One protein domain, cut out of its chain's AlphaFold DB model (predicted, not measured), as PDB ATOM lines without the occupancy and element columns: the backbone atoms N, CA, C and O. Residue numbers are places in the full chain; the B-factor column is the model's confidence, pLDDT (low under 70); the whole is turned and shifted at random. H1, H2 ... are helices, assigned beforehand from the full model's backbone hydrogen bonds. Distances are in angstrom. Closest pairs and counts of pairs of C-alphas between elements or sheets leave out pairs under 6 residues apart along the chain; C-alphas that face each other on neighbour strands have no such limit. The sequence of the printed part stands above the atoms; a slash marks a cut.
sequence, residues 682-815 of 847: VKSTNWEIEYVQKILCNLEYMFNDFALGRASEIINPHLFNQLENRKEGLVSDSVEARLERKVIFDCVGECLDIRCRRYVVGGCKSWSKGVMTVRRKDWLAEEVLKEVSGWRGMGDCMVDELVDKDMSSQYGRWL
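Overview. This is residues 682 to 815 of the 847 residues of an uncharacterized protein of Ricinus communis (UniProt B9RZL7). One long helix, H4, runs through the middle, with H6 crossing it and H1 packed on both, while shorter H3 and H5 fold back beside its first and last parts. H2 packs on H5, H7 is set off from the other helices, and residues 725 to 737 stick out. The printed part has 134 residues with seven named helices, H1 to H7 in order, and no named strand: class all helix. It is compact, with a radius of gyration of the C-alphas of 16.0 A and spans of 52 by 39 by 25 A.

Arrangement. Start at H1, residues 682 to 696, which touches H6, residues 777 to 791, at a steep tilt of 62 degrees; the closest C-alphas, Val 692 and Ala 781, are 5.7 A apart. H2, residues 699 to 707, touches residues 771 to 774 of H5, residues 763 to 774, the closest C-alphas, Glu 700 and Val 774, being 5.8 A apart. H3, residues 718 to 725, and the hub H4, residues 735 to 761, form a hairpin but only just touch, with 3 pairs of C-alphas within 8 A, Phe 720 and Phe 745 closest at 7.0 A. H4 and H5 form a hairpin at 30 degrees, C-alphas 759 and 766 closest at 4.7 A. H4 and H6 touch about perpendicular, only just, at 73 degrees, with C-alphas 747 and 788 closest at 6.3 A. H7, residues 799 to 808, touches no helix. Every O i to N i+4 pair is within hydrogen-bond range in H2, H3, H5, H6 and H7; H1 has 9 of 11, H4 21 of 23.

Along the chain. Find C-alpha 682 at (296.766, 144.725, 376.421), where H1 begins its 20.8 A. H4 runs 38.5 A from C-alpha 735 at (282.102, 132.200, 363.959), and H6 runs 20.8 A. H7 ends at C-alpha 808, (283.017, 139.123, 400.235).

Size, cuts and confidence. The farthest C-alphas, Val 731 and Leu 815, are 52.0 A apart. The printed part has no cut and no long link. Look for pLDDT under 70 at residues 682 to 685, 727 to 733 and 811 to 812.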
ATOM      1  N   VAL A 682     297.300 143.373 376.665       46.88
ATOM      2  CA  VAL A 682     296.766 144.725 376.421       46.88
ATOM      3  C   VAL A 682     295.986 144.795 375.099       46.88
ATOM      4  O   VAL A 682     294.908 145.378 375.054       46.88
ATOM      5  N   LYS A 683     296.464 144.148 374.024       48.06
ATOM      6  CA  LYS A 683     295.710 144.060 372.758       48.06
ATOM      7  C   LYS A 683     294.392 143.297 372.907       48.06
ATOM      8  O   LYS A 683     293.410 143.726 372.308       48.06
ATOM      9  N   SER A 684     294.348 142.198 373.673       57.72
ATOM     10  CA  SER A 684     293.086 141.470 373.877       57.72
ATOM     11  C   SER A 684     292.054 142.308 374.634       57.72
ATOM     12  O   SER A 684     290.919 142.397 374.183       57.72
ATOM     13  N   THR A 685     292.448 143.015 375.698       62.00
ATOM     14  CA  THR A 685     291.502 143.832 376.478       62.00
ATOM     15  C   THR A 685     290.963 145.044 375.714       62.00
ATOM     16  O   THR A 685     289.871 145.516 376.018       62.00
ATOM     17  N   ASN A 686     291.696 145.557 374.717       77.38
ATOM     18  CA  ASN A 686     291.301 146.766 373.987       77.38
ATOM     19  C   ASN A 686     290.027 146.575 373.145       77.38
ATOM     20  O   ASN A 686     289.167 147.453 373.137       77.38
ATOM     21  N   TRP A 687     289.864 145.433 372.467       88.00
ATOM     22  CA  TRP A 687     288.625 145.186 371.723       88.00
ATOM     23  C   TRP A 687     287.467 144.825 372.664       88.00
ATOM     24  O   TRP A 687     286.333 145.219 372.394       88.00
ATOM     25  N   GLU A 688     287.748 144.136 373.782       90.94
ATOM     26  CA  GLU A 688     286.752 143.838 374.819       90.94
ATOM     27  C   GLU A 688     286.160 145.148 375.379       90.94
ATOM     28  O   GLU A 688     284.939 145.298 375.394       90.94
ATOM     29  N   ILE A 689     286.988 146.133 375.766       90.62
ATOM     30  CA  ILE A 689     286.498 147.412 376.325       90.62
ATOM     31  C   ILE A 689     285.759 148.268 375.301       90.62
ATOM     32  O   ILE A 689     284.688 148.782 375.619       90.62
ATOM     33  N   GLU A 690     286.232 148.338 374.058       90.50
ATOM     34  CA  GLU A 690     285.481 148.984 372.980       90.50
ATOM     35  C   GLU A 690     284.112 148.328 372.739       90.50
ATOM     36  O   GLU A 690     283.142 149.007 372.398       90.50
ATOM     37  N   TYR A 691     284.025 147.000 372.850       92.00
ATOM     38  CA  TYR A 691     282.781 146.261 372.659       92.00
ATOM     39  C   TYR A 691     281.821 146.465 373.837       92.00
ATOM     40  O   TYR A 691     280.644 146.750 373.615       92.00
ATOM     41  N   VAL A 692     282.319 146.453 375.077       93.75
ATOM     42  CA  VAL A 692     281.509 146.793 376.255       93.75
ATOM     43  C   VAL A 692     281.045 148.249 376.205       93.75
ATOM     44  O   VAL A 692     279.859 148.490 376.402       93.75
ATOM     45  N   GLN A 693     281.890 149.214 375.828       93.31
ATOM     46  CA  GLN A 693     281.461 150.602 375.596       93.31
ATOM     47  C   GLN A 693     280.302 150.692 374.586       93.31
ATOM     48  O   GLN A 693     279.341 151.419 374.841       93.31
ATOM     49  N   LYS A 694     280.339 149.914 373.491       92.44
ATOM     50  CA  LYS A 694     279.254 149.838 372.490       92.44
ATOM     51  C   LYS A 694     277.952 149.260 373.073       92.44
ATOM     52  O   LYS A 694     276.878 149.747 372.728       92.44
ATOM     53  N   ILE A 695     278.031 148.300 374.000       92.94
ATOM     54  CA  ILE A 695     276.872 147.810 374.774       92.94
ATOM     55  C   ILE A 695     276.351 148.904 375.728       92.94
ATOM     56  O   ILE A 695     275.145 149.149 375.802       92.94
ATOM     57  N   LEU A 696     277.245 149.614 376.427       93.56
ATOM     58  CA  LEU A 696     276.876 150.638 377.415       93.56
ATOM     59  C   LEU A 696     276.400 151.967 376.795       93.56
ATOM     60  O   LEU A 696     275.881 152.821 377.522       93.56
ATOM     61  N   CYS A 697     276.535 152.165 375.474       89.62
ATOM     62  CA  CYS A 697     276.176 153.405 374.774       89.62
ATOM     63  C   CYS A 697     274.792 153.951 375.165       89.62
ATOM     64  O   CYS A 697     274.666 155.153 375.414       89.62
ATOM     65  N   ASN A 698     273.788 153.078 375.297       88.19
ATOM     66  CA  ASN A 698     272.401 153.450 375.599       88.19
ATOM     67  C   ASN A 698     271.963 153.117 377.039       88.19
ATOM     68  O   ASN A 698     270.776 153.214 377.348       88.19
ATOM     69  N   LEU A 699     272.891 152.756 377.939       91.50
ATOM     70  CA  LEU A 699     272.544 152.230 379.266       91.50
ATOM     71  C   LEU A 699     271.699 153.192 380.115       91.50
ATOM     72  O   LEU A 699     270.831 152.731 380.838       91.50
ATOM     73  N   GLU A 700     271.881 154.512 380.011       92.50
ATOM     74  CA  GLU A 700     271.041 155.464 380.760       92.50
ATOM     75  C   GLU A 700     269.566 155.409 380.338       92.50
ATOM     76  O   GLU A 700     268.687 155.556 381.181       92.50
ATOM     77  N   TYR A 701     269.274 155.133 379.067       90.38
ATOM     78  CA  TYR A 701     267.897 154.932 378.620       90.38
ATOM     79  C   TYR A 701     267.355 153.582 379.112       90.38
ATOM     80  O   TYR A 701     266.317 153.542 379.771       90.38
ATOM     81  N   MET A 702     268.105 152.494 378.889       91.69
ATOM     82  CA  MET A 702     267.686 151.140 379.286       91.69
ATOM     83  C   MET A 702     267.519 151.003 380.810       91.69
ATOM     84  O   MET A 702     266.566 150.383 381.267       91.69
ATOM     85  N   PHE A 703     268.378 151.653 381.603       92.81
ATOM     86  CA  PHE A 703     268.259 151.716 383.062       92.81
ATOM     87  C   PHE A 703     266.979 152.421 383.509       92.81
ATOM     88  O   PHE A 703     266.334 151.943 384.432       92.81
ATOM     89  N   ASN A 704     266.576 153.516 382.856       91.00
ATOM     90  CA  ASN A 704     265.322 154.193 383.193       91.00
ATOM     91  C   ASN A 704     264.088 153.350 382.818       91.00
ATOM     92  O   ASN A 704     263.127 153.332 383.580       91.00
ATOM     93  N   ASP A 705     264.103 152.633 381.690       91.19
ATOM     94  CA  ASP A 705     263.009 151.718 381.323       91.19
ATOM     95  C   ASP A 705     262.911 150.520 382.279       91.19
ATOM     96  O   ASP A 705     261.823 150.206 382.762       91.19
ATOM     97  N   PHE A 706     264.044 149.901 382.612       90.88
ATOM     98  CA  PHE A 706     264.146 148.823 383.596       90.88
ATOM     99  C   PHE A 706     263.669 149.268 384.988       90.88
ATOM    100  O   PHE A 706     262.825 148.625 385.607       90.88
ATOM    101  N   ALA A 707     264.147 150.423 385.458       89.94
ATOM    102  CA  ALA A 707     263.813 150.973 386.769       89.94
ATOM    103  C   ALA A 707     262.354 151.447 386.899       89.94
ATOM    104  O   ALA A 707     261.850 151.580 388.012       89.94
ATOM    105  N   LEU A 708     261.672 151.682 385.773       89.69
ATOM    106  CA  LEU A 708     260.241 151.993 385.699       89.69
ATOM    107  C   LEU A 708     259.384 150.765 385.334       89.69
ATOM    108  O   LEU A 708     258.215 150.921 384.990       89.69
ATOM    109  N   GLY A 709     259.953 149.553 385.372       87.88
ATOM    110  CA  GLY A 709     259.244 148.299 385.097       87.88
ATOM    111  C   GLY A 709     258.797 148.109 383.642       87.88
ATOM    112  O   GLY A 709     258.015 147.206 383.361       87.88
ATOM    113  N   ARG A 710     259.278 148.940 382.704       89.50
ATOM    114  CA  ARG A 710     258.981 148.819 381.263       89.50
ATOM    115  C   ARG A 710     259.818 147.743 380.567       89.50
ATOM    116  O   ARG A 710     259.438 147.293 379.491       89.50
ATOM    117  N   ALA A 711     260.931 147.332 381.173       88.06
ATOM    118  CA  ALA A 711     261.776 146.234 380.718       88.06
ATOM    119  C   ALA A 711     262.062 145.259 381.874       88.06
ATOM    120  O   ALA A 711     262.338 145.690 382.992       88.06
ATOM    121  N   SER A 712     262.020 143.953 381.599       85.31
ATOM    122  CA  SER A 712     262.341 142.872 382.552       85.31
ATOM    123  C   SER A 712     263.845 142.693 382.801       85.31
ATOM    124  O   SER A 712     264.251 142.143 383.832       85.31
ATOM    125  N   GLU A 713     264.654 143.158 381.849       88.50
ATOM    126  CA  GLU A 713     266.105 142.999 381.751       88.50
ATOM    127  C   GLU A 713     266.751 144.361 381.464       88.50
ATOM    128  O   GLU A 713     266.206 145.186 380.727       88.50
ATOM    129  N   ILE A 714     267.928 144.604 382.043       91.75
ATOM    130  CA  ILE A 714     268.652 145.882 381.933       91.75
ATOM    131  C   ILE A 714     269.307 146.125 380.557       91.75
ATOM    132  O   ILE A 714     269.571 147.273 380.192       91.75
ATOM    133  N   ILE A 715     269.574 145.072 379.780       91.94
ATOM    134  CA  ILE A 715     270.053 145.170 378.394       91.94
ATOM    135  C   ILE A 715     269.009 144.529 377.490       91.94
ATOM    136  O   ILE A 715     268.601 143.399 377.720       91.94
ATOM    137  N   ASN A 716     268.607 145.223 376.427       87.69
ATOM    138  CA  ASN A 716     267.690 144.662 375.440       87.69
ATOM    139  C   ASN A 716     268.353 143.474 374.692       87.69
ATOM    140  O   ASN A 716     269.376 143.697 374.037       87.69
ATOM    141  N   PRO A 717     267.777 142.252 374.690       85.69
ATOM    142  CA  PRO A 717     268.363 141.083 374.018       85.69
ATOM    143  C   PRO A 717     268.644 141.271 372.520       85.69
ATOM    144  O   PRO A 717     269.571 140.674 371.967       85.69
ATOM    145  N   HIS A 718     267.883 142.135 371.841       88.38
ATOM    146  CA  HIS A 718     268.088 142.432 370.424       88.38
ATOM    147  C   HIS A 718     269.317 143.319 370.161       88.38
ATOM    148  O   HIS A 718     269.782 143.359 369.018       88.38
ATOM    149  N   LEU A 719     269.880 143.984 371.181       90.81
ATOM    150  CA  LEU A 719     271.069 144.834 371.042       90.81
ATOM    151  C   LEU A 719     272.277 144.042 370.522       90.81
ATOM    152  O   LEU A 719     273.021 144.573 369.704       90.81
ATOM    153  N   PHE A 720     272.432 142.766 370.901       91.50
ATOM    154  CA  PHE A 720     273.483 141.908 370.346       91.50
ATOM    155  C   PHE A 720     273.406 141.857 368.814       91.50
ATOM    156  O   PHE A 720     274.364 142.198 368.130       91.50
ATOM    157  N   ASN A 721     272.233 141.537 368.259       90.12
ATOM    158  CA  ASN A 721     272.050 141.458 366.808       90.12
ATOM    159  C   ASN A 721     272.233 142.821 366.114       90.12
ATOM    160  O   ASN A 721     272.718 142.872 364.988       90.12
ATOM    161  N   GLN A 722     271.904 143.934 366.780       89.81
ATOM    162  CA  GLN A 722     272.177 145.279 366.256       89.81
ATOM    163  C   GLN A 722     273.685 145.585 366.202       89.81
ATOM    164  O   GLN A 722     274.155 146.162 365.222       89.81
ATOM    165  N   LEU A 723     274.446 145.186 367.227       88.38
ATOM    166  CA  LEU A 723     275.902 145.353 367.277       88.38
ATOM    167  C   LEU A 723     276.624 144.451 366.267       88.38
ATOM    168  O   LEU A 723     277.572 144.905 365.628       88.38
ATOM    169  N   GLU A 724     276.149 143.218 366.079       87.12
ATOM    170  CA  GLU A 724     276.653 142.292 365.060       87.12
ATOM    171  C   GLU A 724     276.401 142.819 363.640       87.12
ATOM    172  O   GLU A 724     277.345 142.990 362.871       87.12
ATOM    173  N   ASN A 725     275.152 143.164 363.303       80.88
ATOM    174  CA  ASN A 725     274.794 143.630 361.959       80.88
ATOM    175  C   ASN A 725     275.497 144.954 361.593       80.88
ATOM    176  O   ASN A 725     275.795 145.201 360.429       80.88
ATOM    177  N   ARG A 726     275.820 145.806 362.576       71.19
ATOM    178  CA  ARG A 726     276.561 147.064 362.356       71.19
ATOM    179  C   ARG A 726     278.079 146.866 362.174       71.19
ATOM    180  O   ARG A 726     278.795 147.850 361.993       71.19
ATOM    181  N   LYS A 727     278.581 145.626 362.223       67.06
ATOM    182  CA  LYS A 727     279.998 145.262 362.019       67.06
ATOM    183  C   LYS A 727     280.305 144.775 360.590       67.06
ATOM    184  O   LYS A 727     281.441 144.405 360.294       67.06
ATOM    185  N   GLU A 728     279.312 144.760 359.703       45.62
ATOM    186  CA  GLU A 728     279.427 144.254 358.332       45.62
ATOM    187  C   GLU A 728     280.390 145.116 357.485       45.62
ATOM    188  O   GLU A 728     280.028 146.167 356.963       45.62
ATOM    189  N   GLY A 729     281.661 144.694 357.404       52.53
ATOM    190  CA  GLY A 729     282.707 145.444 356.693       52.53
ATOM    191  C   GLY A 729     284.164 145.001 356.890       52.53
ATOM    192  O   GLY A 729     285.029 145.504 356.176       52.53
ATOM    193  N   LEU A 730     284.480 144.070 357.808       44.56
ATOM    194  CA  LEU A 730     285.856 143.575 358.006       44.56
ATOM    195  C   LEU A 730     286.005 142.083 357.653       44.56
ATOM    196  O   LEU A 730     285.278 141.229 358.153       44.56
ATOM    197  N   VAL A 731     286.995 141.777 356.809       47.84
ATOM    198  CA  VAL A 731     287.137 140.535 356.009       47.84
ATOM    199  C   VAL A 731     287.631 139.310 356.819       47.84
ATOM    200  O   VAL A 731     288.307 138.434 356.296       47.84
ATOM    201  N   SER A 732     287.339 139.230 358.122       53.75
ATOM    202  CA  SER A 732     287.782 138.111 358.977       53.75
ATOM    203  C   SER A 732     286.909 137.892 360.225       53.75
ATOM    204  O   SER A 732     287.426 137.575 361.300       53.75
ATOM    205  N   ASP A 733     285.588 138.050 360.117       59.69
ATOM    206  CA  ASP A 733     284.684 137.713 361.223       59.69
ATOM    207  C   ASP A 733     284.426 136.198 361.273       59.69
ATOM    208  O   ASP A 733     283.565 135.660 360.579       59.69
ATOM    209  N   SER A 734     285.231 135.480 362.061       75.94
ATOM    210  CA  SER A 734     285.029 134.048 362.287       75.94
ATOM    211  C   SER A 734     283.820 133.802 363.196       75.94
ATOM    212  O   SER A 734     283.487 134.622 364.054       75.94
ATOM    213  N   VAL A 735     283.189 132.628 363.058       81.81
ATOM    214  CA  VAL A 735     282.102 132.200 363.959       81.81
ATOM    215  C   VAL A 735     282.565 132.234 365.422       81.81
ATOM    216  O   VAL A 735     281.829 132.703 366.284       81.81
ATOM    217  N   GLU A 736     283.820 131.852 365.679       84.31
ATOM    218  CA  GLU A 736     284.469 131.940 366.991       84.31
ATOM    219  C   GLU A 736     284.470 133.375 367.546       84.31
ATOM    220  O   GLU A 736     284.010 133.611 368.658       84.31
ATOM    221  N   ALA A 737     284.885 134.365 366.746       84.12
ATOM    222  CA  ALA A 737     284.910 135.769 367.161       84.12
ATOM    223  C   ALA A 737     283.504 136.348 367.402       84.12
ATOM    224  O   ALA A 737     283.362 137.373 368.073       84.12
ATOM    225  N   ARG A 738     282.448 135.743 366.839       88.38
ATOM    226  CA  ARG A 738     281.043 136.076 367.133       88.38
ATOM    227  C   ARG A 738     280.541 135.394 368.407       88.38
ATOM    228  O   ARG A 738     279.831 136.029 369.184       88.38
ATOM    229  N   LEU A 739     280.947 134.151 368.659       89.75
ATOM    230  CA  LEU A 739     280.666 133.448 369.913       89.75
ATOM    231  C   LEU A 739     281.364 134.120 371.106       89.75
ATOM    232  O   LEU A 739     280.722 134.347 372.127       89.75
ATOM    233  N   GLU A 740     282.622 134.542 370.963       88.69
ATOM    234  CA  GLU A 740     283.363 135.265 372.007       88.69
ATOM    235  C   GLU A 740     282.671 136.592 372.382       88.69
ATOM    236  O   GLU A 740     282.449 136.878 373.559       88.69
ATOM    237  N   ARG A 741     282.208 137.359 371.382       91.12
ATOM    238  CA  ARG A 741     281.371 138.558 371.588       91.12
ATOM    239  C   ARG A 741     280.011 138.261 372.213       91.12
ATOM    240  O   ARG A 741     279.518 139.094 372.974       91.12
ATOM    241  N   LYS A 742     279.392 137.116 371.913       93.00
ATOM    242  CA  LYS A 742     278.128 136.702 372.538       93.00
ATOM    243  C   LYS A 742     278.334 136.382 374.021       93.00
ATOM    244  O   LYS A 742     277.626 136.940 374.848       93.00
ATOM    245  N   VAL A 743     279.370 135.612 374.361       92.19
ATOM    246  CA  VAL A 743     279.744 135.319 375.759       92.19
ATOM    247  C   VAL A 743     280.035 136.603 376.542       92.19
ATOM    248  O   VAL A 743     279.543 136.756 377.656       92.19
ATOM    249  N   ILE A 744     280.772 137.562 375.968       92.50
ATOM    250  CA  ILE A 744     280.997 138.858 376.630       92.50
ATOM    251  C   ILE A 744     279.689 139.643 376.781       92.50
ATOM    252  O   ILE A 744     279.457 140.198 377.849       92.50
ATOM    253  N   PHE A 745     278.828 139.680 375.759       94.38
ATOM    254  CA  PHE A 745     277.533 140.367 375.834       94.38
ATOM    255  C   PHE A 745     276.659 139.813 376.968       94.38
ATOM    256  O   PHE A 745     276.119 140.590 377.751       94.38
ATOM    257  N   ASP A 746     276.576 138.488 377.094       93.81
ATOM    258  CA  ASP A 746     275.742 137.829 378.103       93.81
ATOM    259  C   ASP A 746     276.306 138.027 379.519       93.81
ATOM    260  O   ASP A 746     275.580 138.446 380.419       93.81
ATOM    261  N   CYS A 747     277.622 137.876 379.706       92.69
ATOM    262  CA  CYS A 747     278.277 138.195 380.979       92.69
ATOM    263  C   CYS A 747     278.134 139.678 381.378       92.69
ATOM    264  O   CYS A 747     278.027 139.992 382.563       92.69
ATOM    265  N   VAL A 748     278.135 140.601 380.410       94.81
ATOM    266  CA  VAL A 748     277.883 142.035 380.641       94.81
ATOM    267  C   VAL A 748     276.420 142.278 381.019       94.81
ATOM    268  O   VAL A 748     276.169 143.099 381.900       94.81
ATOM    269  N   GLY A 749     275.478 141.542 380.420       93.00
ATOM    270  CA  GLY A 749     274.065 141.509 380.806       93.00
ATOM    271  C   GLY A 749     273.886 141.167 382.280       93.00
ATOM    272  O   GLY A 749     273.450 142.019 383.049       93.00
ATOM    273  N   GLU A 750     274.323 139.975 382.685       92.12
ATOM    274  CA  GLU A 750     274.257 139.498 384.076       92.12
ATOM    275  C   GLU A 750     274.956 140.458 385.056       92.12
ATOM    276  O   GLU A 750     274.413 140.818 386.104       92.12
ATOM    277  N   CYS A 751     276.149 140.952 384.702       91.56
ATOM    278  CA  CYS A 751     276.906 141.883 385.541       91.56
ATOM    279  C   CYS A 751     276.152 143.204 385.760       91.56
ATOM    280  O   CYS A 751     276.124 143.731 386.877       91.56
ATOM    281  N   LEU A 752     275.519 143.746 384.715       93.06
ATOM    282  CA  LEU A 752     274.685 144.936 384.847       93.06
ATOM    283  C   LEU A 752     273.368 144.645 385.563       93.06
ATOM    284  O   LEU A 752     272.904 145.527 386.279       93.06
ATOM    285  N   ASP A 753     272.774 143.463 385.417       91.06
ATOM    286  CA  ASP A 753     271.471 143.140 386.007       91.06
ATOM    287  C   ASP A 753     271.578 143.038 387.535       91.06
ATOM    288  O   ASP A 753     270.873 143.747 388.262       91.06
ATOM    289  N   ILE A 754     272.587 142.307 388.026       87.06
ATOM    290  CA  ILE A 754     272.955 142.225 389.450       87.06
ATOM    291  C   ILE A 754     273.236 143.624 390.036       87.06
ATOM    292  O   ILE A 754     272.780 143.955 391.137       87.06
ATOM    293  N   ARG A 755     273.955 144.482 389.295       88.44
ATOM    294  CA  ARG A 755     274.231 145.874 389.702       88.44
ATOM    295  C   ARG A 755     272.960 146.725 389.736       88.44
ATOM    296  O   ARG A 755     272.740 147.458 390.701       88.44
ATOM    297  N   CYS A 756     272.134 146.648 388.697       89.56
ATOM    298  CA  CYS A 756     271.020 147.564 388.486       89.56
ATOM    299  C   CYS A 756     269.793 147.202 389.321       89.56
ATOM    300  O   CYS A 756     269.201 148.124 389.880       89.56
ATOM    301  N   ARG A 757     269.470 145.914 389.532       86.81
ATOM    302  CA  ARG A 757     268.418 145.505 390.488       86.81
ATOM    303  C   ARG A 757     268.655 146.125 391.864       86.81
ATOM    304  O   ARG A 757     267.762 146.766 392.408       86.81
ATOM    305  N   ARG A 758     269.887 146.054 392.380       84.06
ATOM    306  CA  ARG A 758     270.270 146.669 393.664       84.06
ATOM    307  C   ARG A 758     270.137 148.202 393.673       84.06
ATOM    308  O   ARG A 758     269.835 148.771 394.718       84.06
ATOM    309  N   TYR A 759     270.345 148.888 392.546       88.69
ATOM    310  CA  TYR A 759     270.130 150.340 392.466       88.69
ATOM    311  C   TYR A 759     268.648 150.726 392.436       88.69
ATOM    312  O   TYR A 759     268.282 151.706 393.076       88.69
ATOM    313  N   VAL A 760     267.810 149.962 391.732       87.56
ATOM    314  CA  VAL A 760     266.359 150.200 391.644       87.56
ATOM    315  C   VAL A 760     265.668 149.874 392.970       87.56
ATOM    316  O   VAL A 760     264.917 150.687 393.497       87.56
ATOM    317  N   VAL A 761     265.973 148.706 393.543       83.38
ATOM    318  CA  VAL A 761     265.299 148.158 394.732       83.38
ATOM    319  C   VAL A 761     265.898 148.689 396.049       83.38
ATOM    320  O   VAL A 761     265.292 148.557 397.100       83.38
ATOM    321  N   GLY A 762     267.061 149.351 396.031       81.56
ATOM    322  CA  GLY A 762     267.695 149.933 397.228       81.56
ATOM    323  C   GLY A 762     267.249 151.363 397.593       81.56
ATOM    324  O   GLY A 762     268.024 152.095 398.220       81.56
ATOM    325  N   GLY A 763     266.075 151.807 397.135       83.94
ATOM    326  CA  GLY A 763     265.504 153.134 397.407       83.94
ATOM    327  C   GLY A 763     266.266 154.337 396.823       83.94
ATOM    328  O   GLY A 763     267.299 154.207 396.166       83.94
ATOM    329  N   CYS A 764     265.774 155.554 397.089       84.00
ATOM    330  CA  CYS A 764     266.241 156.806 396.460       84.00
ATOM    331  C   CYS A 764     267.762 157.053 396.547       84.00
ATOM    332  O   CYS A 764     268.363 157.618 395.628       84.00
ATOM    333  N   LYS A 765     268.405 156.612 397.638       87.50
ATOM    334  CA  LYS A 765     269.863 156.683 397.842       87.50
ATOM    335  C   LYS A 765     270.612 155.777 396.854       87.50
ATOM    336  O   LYS A 765     271.570 156.221 396.216       87.50
ATOM    337  N   SER A 766     270.164 154.531 396.696       88.38
ATOM    338  CA  SER A 766     270.759 153.560 395.768       88.38
ATOM    339  C   SER A 766     270.418 153.877 394.315       88.38
ATOM    340  O   SER A 766     271.295 153.758 393.463       88.38
ATOM    341  N   TRP A 767     269.218 154.398 394.047       89.88
ATOM    342  CA  TRP A 767     268.819 154.921 392.738       89.88
ATOM    343  C   TRP A 767     269.753 156.050 392.296       89.88
ATOM    344  O   TRP A 767     270.325 156.010 391.207       89.88
ATOM    345  N   SER A 768     269.981 157.036 393.170       89.88
ATOM    346  CA  SER A 768     270.886 158.164 392.904       89.88
ATOM    347  C   SER A 768     272.319 157.698 392.622       89.88
ATOM    348  O   SER A 768     272.983 158.224 391.726       89.88
ATOM    349  N   LYS A 769     272.785 156.667 393.342       90.69
ATOM    350  CA  LYS A 769     274.067 155.999 393.075       90.69
ATOM    351  C   LYS A 769     274.062 155.298 391.710       90.69
ATOM    352  O   LYS A 769     275.029 155.446 390.970       90.69
ATOM    353  N   GLY A 770     272.982 154.605 391.353       91.50
ATOM    354  CA  GLY A 770     272.808 153.939 390.062       91.50
ATOM    355  C   GLY A 770     272.867 154.897 388.878       91.50
ATOM    356  O   GLY A 770     273.711 154.723 388.004       91.50
ATOM    357  N   VAL A 771     272.071 155.970 388.894       91.88
ATOM    358  CA  VAL A 771     272.094 157.017 387.853       91.88
ATOM    359  C   VAL A 771     273.493 157.642 387.722       91.88
ATOM    360  O   VAL A 771     273.979 157.855 386.611       91.88
ATOM    361  N   MET A 772     274.183 157.890 388.841       91.50
ATOM    362  CA  MET A 772     275.556 158.412 388.840       91.50
ATOM    363  C   MET A 772     276.578 157.422 388.248       91.50
ATOM    364  O   MET A 772     277.507 157.852 387.566       91.50
ATOM    365  N   THR A 773     276.409 156.119 388.489       91.25
ATOM    366  CA  THR A 773     277.229 155.042 387.908       91.25
ATOM    367  C   THR A 773     276.978 154.903 386.405       91.25
ATOM    368  O   THR A 773     277.919 154.959 385.619       91.25
ATOM    369  N   VAL A 774     275.713 154.781 385.997       91.62
ATOM    370  CA  VAL A 774     275.282 154.534 384.609       91.62
ATOM    371  C   VAL A 774     275.680 155.670 383.655       91.62
ATOM    372  O   VAL A 774     275.994 155.424 382.491       91.62
ATOM    373  N   ARG A 775     275.758 156.912 384.153       90.88
ATOM    374  CA  ARG A 775     276.269 158.065 383.390       90.88
ATOM    375  C   ARG A 775     277.761 157.982 383.056       90.88
ATOM    376  O   ARG A 775     278.189 158.565 382.063       90.88
ATOM    377  N   ARG A 776     278.568 157.271 383.850       91.62
ATOM    378  CA  ARG A 776     280.033 157.184 383.695       91.62
ATOM    379  C   ARG A 776     280.422 155.975 382.846       91.62
ATOM    380  O   ARG A 776     281.116 155.081 383.324       91.62
ATOM    381  N   LYS A 777     279.946 155.945 381.599       89.19
ATOM    382  CA  LYS A 777     279.997 154.772 380.704       89.19
ATOM    383  C   LYS A 777     281.395 154.159 380.565       89.19
ATOM    384  O   LYS A 777     281.508 152.944 380.639       89.19
ATOM    385  N   ASP A 778     282.446 154.968 380.448       90.00
ATOM    386  CA  ASP A 778     283.822 154.473 380.281       90.00
ATOM    387  C   ASP A 778     284.352 153.782 381.546       90.00
ATOM    388  O   ASP A 778     284.761 152.625 381.504       90.00
ATOM    389  N   TRP A 779     284.237 154.448 382.701       93.44
ATOM    390  CA  TRP A 779     284.588 153.865 384.002       93.44
ATOM    391  C   TRP A 779     283.740 152.625 384.328       93.44
ATOM    392  O   TRP A 779     284.224 151.656 384.913       93.44
ATOM    393  N   LEU A 780     282.465 152.634 383.930       94.06
ATOM    394  CA  LEU A 780     281.584 151.486 384.093       94.06
ATOM    395  C   LEU A 780     281.994 150.322 383.177       94.06
ATOM    396  O   LEU A 780     281.914 149.183 383.622       94.06
ATOM    397  N   ALA A 781     282.475 150.576 381.956       93.25
ATOM    398  CA  ALA A 781     282.992 149.535 381.068       93.25
ATOM    399  C   ALA A 781     284.250 148.866 381.650       93.25
ATOM    400  O   ALA A 781     284.319 147.637 381.677       93.25
ATOM    401  N   GLU A 782     285.188 149.651 382.196       92.62
ATOM    402  CA  GLU A 782     286.351 149.133 382.936       92.62
ATOM    403  C   GLU A 782     285.920 148.259 384.127       92.62
ATOM    404  O   GLU A 782     286.367 147.119 384.265       92.62
ATOM    405  N   GLU A 783     285.020 148.761 384.978       92.62
ATOM    406  CA  GLU A 783     284.613 148.055 386.197       92.62
ATOM    407  C   GLU A 783     283.695 146.850 385.910       92.62
ATOM    408  O   GLU A 783     283.691 145.895 386.683       92.62
ATOM    409  N   VAL A 784     282.922 146.846 384.813       93.38
ATOM    410  CA  VAL A 784     282.208 145.648 384.317       93.38
ATOM    411  C   VAL A 784     283.209 144.603 383.825       93.38
ATOM    412  O   VAL A 784     283.142 143.458 384.261       93.38
ATOM    413  N   LEU A 785     284.173 144.967 382.973       91.50
ATOM    414  CA  LEU A 785     285.154 144.000 382.462       91.50
ATOM    415  C   LEU A 785     286.066 143.445 383.552       91.50
ATOM    416  O   LEU A 785     286.423 142.270 383.510       91.50
ATOM    417  N   LYS A 786     286.402 144.243 384.564       91.06
ATOM    418  CA  LYS A 786     287.116 143.793 385.765       91.06
ATOM    419  C   LYS A 786     286.318 142.768 386.585       91.06
ATOM    420  O   LYS A 786     286.912 141.851 387.146       91.06
ATOM    421  N   GLU A 787     284.992 142.880 386.621       90.12
ATOM    422  CA  GLU A 787     284.111 141.889 387.251       90.12
ATOM    423  C   GLU A 787     283.983 140.621 386.387       90.12
ATOM    424  O   GLU A 787     284.300 139.529 386.857       90.12
ATOM    425  N   VAL A 788     283.652 140.764 385.098       91.00
ATOM    426  CA  VAL A 788     283.494 139.652 384.139       91.00
ATOM    427  C   VAL A 788     284.793 138.854 383.940       91.00
ATOM    428  O   VAL A 788     284.777 137.623 383.935       91.00
ATOM    429  N   SER A 789     285.951 139.511 383.840       88.06
ATOM    430  CA  SER A 789     287.251 138.817 383.806       88.06
ATOM    431  C   SER A 789     287.568 138.120 385.134       88.06
ATOM    432  O   SER A 789     288.157 137.039 385.130       88.06
ATOM    433  N   GLY A 790     287.089 138.667 386.255       85.38
ATOM    434  CA  GLY A 790     287.096 138.017 387.563       85.38
ATOM    435  C   GLY A 790     286.256 136.735 387.627       85.38
ATOM    436  O   GLY A 790     286.546 135.881 388.470       85.38
ATOM    437  N   TRP A 791     285.272 136.557 386.736       87.19
ATOM    438  CA  TRP A 791     284.481 135.325 386.603       87.19
ATOM    439  C   TRP A 791     285.177 134.242 385.773       87.19
ATOM    440  O   TRP A 791     284.936 133.057 385.994       87.19
ATOM    441  N   ARG A 792     286.105 134.613 384.879       86.38
ATOM    442  CA  ARG A 792     286.781 133.687 383.944       86.38
ATOM    443  C   ARG A 792     287.527 132.531 384.637       86.38
ATOM    444  O   ARG A 792     287.707 131.489 384.022       86.38
ATOM    445  N   GLY A 793     287.939 132.703 385.898       81.56
ATOM    446  CA  GLY A 793     288.588 131.667 386.718       81.56
ATOM    447  C   GLY A 793     287.679 130.935 387.718       81.56
ATOM    448  O   GLY A 793     288.166 130.084 388.450       81.56
ATOM    449  N   MET A 794     286.379 131.250 387.801       82.81
ATOM    450  CA  MET A 794     285.490 130.669 388.827       82.81
ATOM    451  C   MET A 794     285.069 129.218 388.560       82.81
ATOM    452  O   MET A 794     284.614 128.557 389.487       82.81
ATOM    453  N   GLY A 795     285.283 128.696 387.347       83.75
ATOM    454  CA  GLY A 795     285.120 127.265 387.055       83.75
ATOM    455  C   GLY A 795     286.183 126.367 387.705       83.75
ATOM    456  O   GLY A 795     285.927 125.182 387.902       83.75
ATOM    457  N   ASP A 796     287.342 126.930 388.071       88.25
ATOM    458  CA  ASP A 796     288.440 126.218 388.743       88.25
ATOM    459  C   ASP A 796     288.424 126.395 390.278       88.25
ATOM    460  O   ASP A 796     289.196 125.739 390.982       88.25
ATOM    461  N   CYS A 797     287.565 127.273 390.814       87.94
ATOM    462  CA  CYS A 797     287.462 127.539 392.251       87.94
ATOM    463  C   CYS A 797     286.838 126.364 393.020       87.94
ATOM    464  O   CYS A 797     285.880 125.729 392.574       87.94
ATOM    465  N   MET A 798     287.314 126.129 394.244       93.25
ATOM    466  CA  MET A 798     286.602 125.280 395.202       93.25
ATOM    467  C   MET A 798     285.298 125.946 395.663       93.25
ATOM    468  O   MET A 798     285.212 127.168 395.743       93.25
ATOM    469  N   VAL A 799     284.300 125.142 396.049       92.31
ATOM    470  CA  VAL A 799     283.007 125.646 396.557       92.31
ATOM    471  C   VAL A 799     283.197 126.607 397.736       92.31
ATOM    472  O   VAL A 799     282.542 127.641 397.774       92.31
ATOM    473  N   ASP A 800     284.135 126.329 398.646       92.44
ATOM    474  CA  ASP A 800     284.427 127.206 399.790       92.44
ATOM    475  C   ASP A 800     285.019 128.565 399.364       92.44
ATOM    476  O   ASP A 800     284.666 129.598 399.928       92.44
ATOM    477  N   GLU A 801     285.878 128.588 398.337       92.00
ATOM    478  CA  GLU A 801     286.437 129.824 397.757       92.00
ATOM    479  C   GLU A 801     285.364 130.618 397.005       92.00
ATOM    480  O   GLU A 801     285.379 131.847 396.986       92.00
ATOM    481  N   LEU A 802     284.431 129.907 396.375       89.75
ATOM    482  CA  LEU A 802     283.337 130.463 395.593       89.75
ATOM    483  C   LEU A 802     282.265 131.082 396.504       89.75
ATOM    484  O   LEU A 802     281.789 132.180 396.224       89.75
ATOM    485  N   VAL A 803     281.979 130.431 397.640       90.00
ATOM    486  CA  VAL A 803     281.231 131.004 398.767       90.00
ATOM    487  C   VAL A 803     281.960 132.236 399.303       90.00
ATOM    488  O   VAL A 803     281.369 133.308 399.300       90.00
ATOM    489  N   ASP A 804     283.232 132.144 399.708       88.44
ATOM    490  CA  ASP A 804     283.974 133.292 400.268       88.44
ATOM    491  C   ASP A 804     284.015 134.490 399.299       88.44
ATOM    492  O   ASP A 804     283.881 135.645 399.711       88.44
ATOM    493  N   LYS A 805     284.098 134.233 397.990       86.19
ATOM    494  CA  LYS A 805     284.053 135.255 396.937       86.19
ATOM    495  C   LYS A 805     282.672 135.901 396.769       86.19
ATOM    496  O   LYS A 805     282.616 137.116 396.592       86.19
ATOM    497  N   ASP A 806     281.575 135.146 396.857       85.00
ATOM    498  CA  ASP A 806     280.212 135.706 396.873       85.00
ATOM    499  C   ASP A 806     279.973 136.521 398.160       85.00
ATOM    500  O   ASP A 806     279.636 137.706 398.093       85.00
ATOM    501  N   MET A 807     280.294 135.933 399.319       84.69
ATOM    502  CA  MET A 807     280.197 136.518 400.668       84.69
ATOM    503  C   MET A 807     280.980 137.831 400.830       84.69
ATOM    504  O   MET A 807     280.547 138.736 401.549       84.69
ATOM    505  N   SER A 808     282.155 137.932 400.199       82.12
ATOM    506  CA  SER A 808     283.017 139.123 400.235       82.12
ATOM    507  C   SER A 808     282.737 140.122 399.105       82.12
ATOM    508  O   SER A 808     283.148 141.285 399.206       82.12
ATOM    509  N   SER A 809     282.005 139.719 398.059       79.31
ATOM    510  CA  SER A 809     281.556 140.620 396.996       79.31
ATOM    511  C   SER A 809     280.663 141.733 397.553       79.31
ATOM    512  O   SER A 809     279.995 141.587 398.576       79.31
ATOM    513  N   GLN A 810     280.572 142.864 396.851       72.19
ATOM    514  CA  GLN A 810     279.677 143.939 397.289       72.19
ATOM    515  C   GLN A 810     278.179 143.604 397.167       72.19
ATOM    516  O   GLN A 810     277.370 144.372 397.684       72.19
ATOM    517  N   TYR A 811     277.817 142.500 396.504       69.06
ATOM    518  CA  TYR A 811     276.428 142.099 396.256       69.06
ATOM    519  C   TYR A 811     275.960 140.973 397.188       69.06
ATOM    520  O   TYR A 811     274.784 140.964 397.544       69.06
ATOM    521  N   GLY A 812     276.875 140.088 397.602       68.50
ATOM    522  CA  GLY A 812     276.625 138.913 398.448       68.50
ATOM    523  C   GLY A 812     277.044 139.056 399.918       68.50
ATOM    524  O   GLY A 812     277.046 138.069 400.647       68.50
ATOM    525  N   ARG A 813     277.367 140.261 400.415       79.25
ATOM    526  CA  ARG A 813     277.589 140.485 401.860       79.25
ATOM    527  C   ARG A 813     276.331 140.177 402.683       79.25
ATOM    528  O   ARG A 813     275.416 140.994 402.727       79.25
ATOM    529  N   TRP A 814     276.354 139.103 403.473       70.38
ATOM    530  CA  TRP A 814     275.273 138.688 404.395       70.38
ATOM    531  C   TRP A 814     274.960 139.654 405.563       70.38
ATOM    532  O   TRP A 814     274.166 139.326 406.439       70.38
ATOM    533  N   LEU A 815     275.591 140.830 405.615       78.06
ATOM    534  CA  LEU A 815     275.313 141.889 406.597       78.06
ATOM    535  C   LEU A 815     274.747 143.165 405.941       78.06
ATOM    536  O   LEU A 815     274.601 144.188 406.606       78.06
TER     537      LEU A 815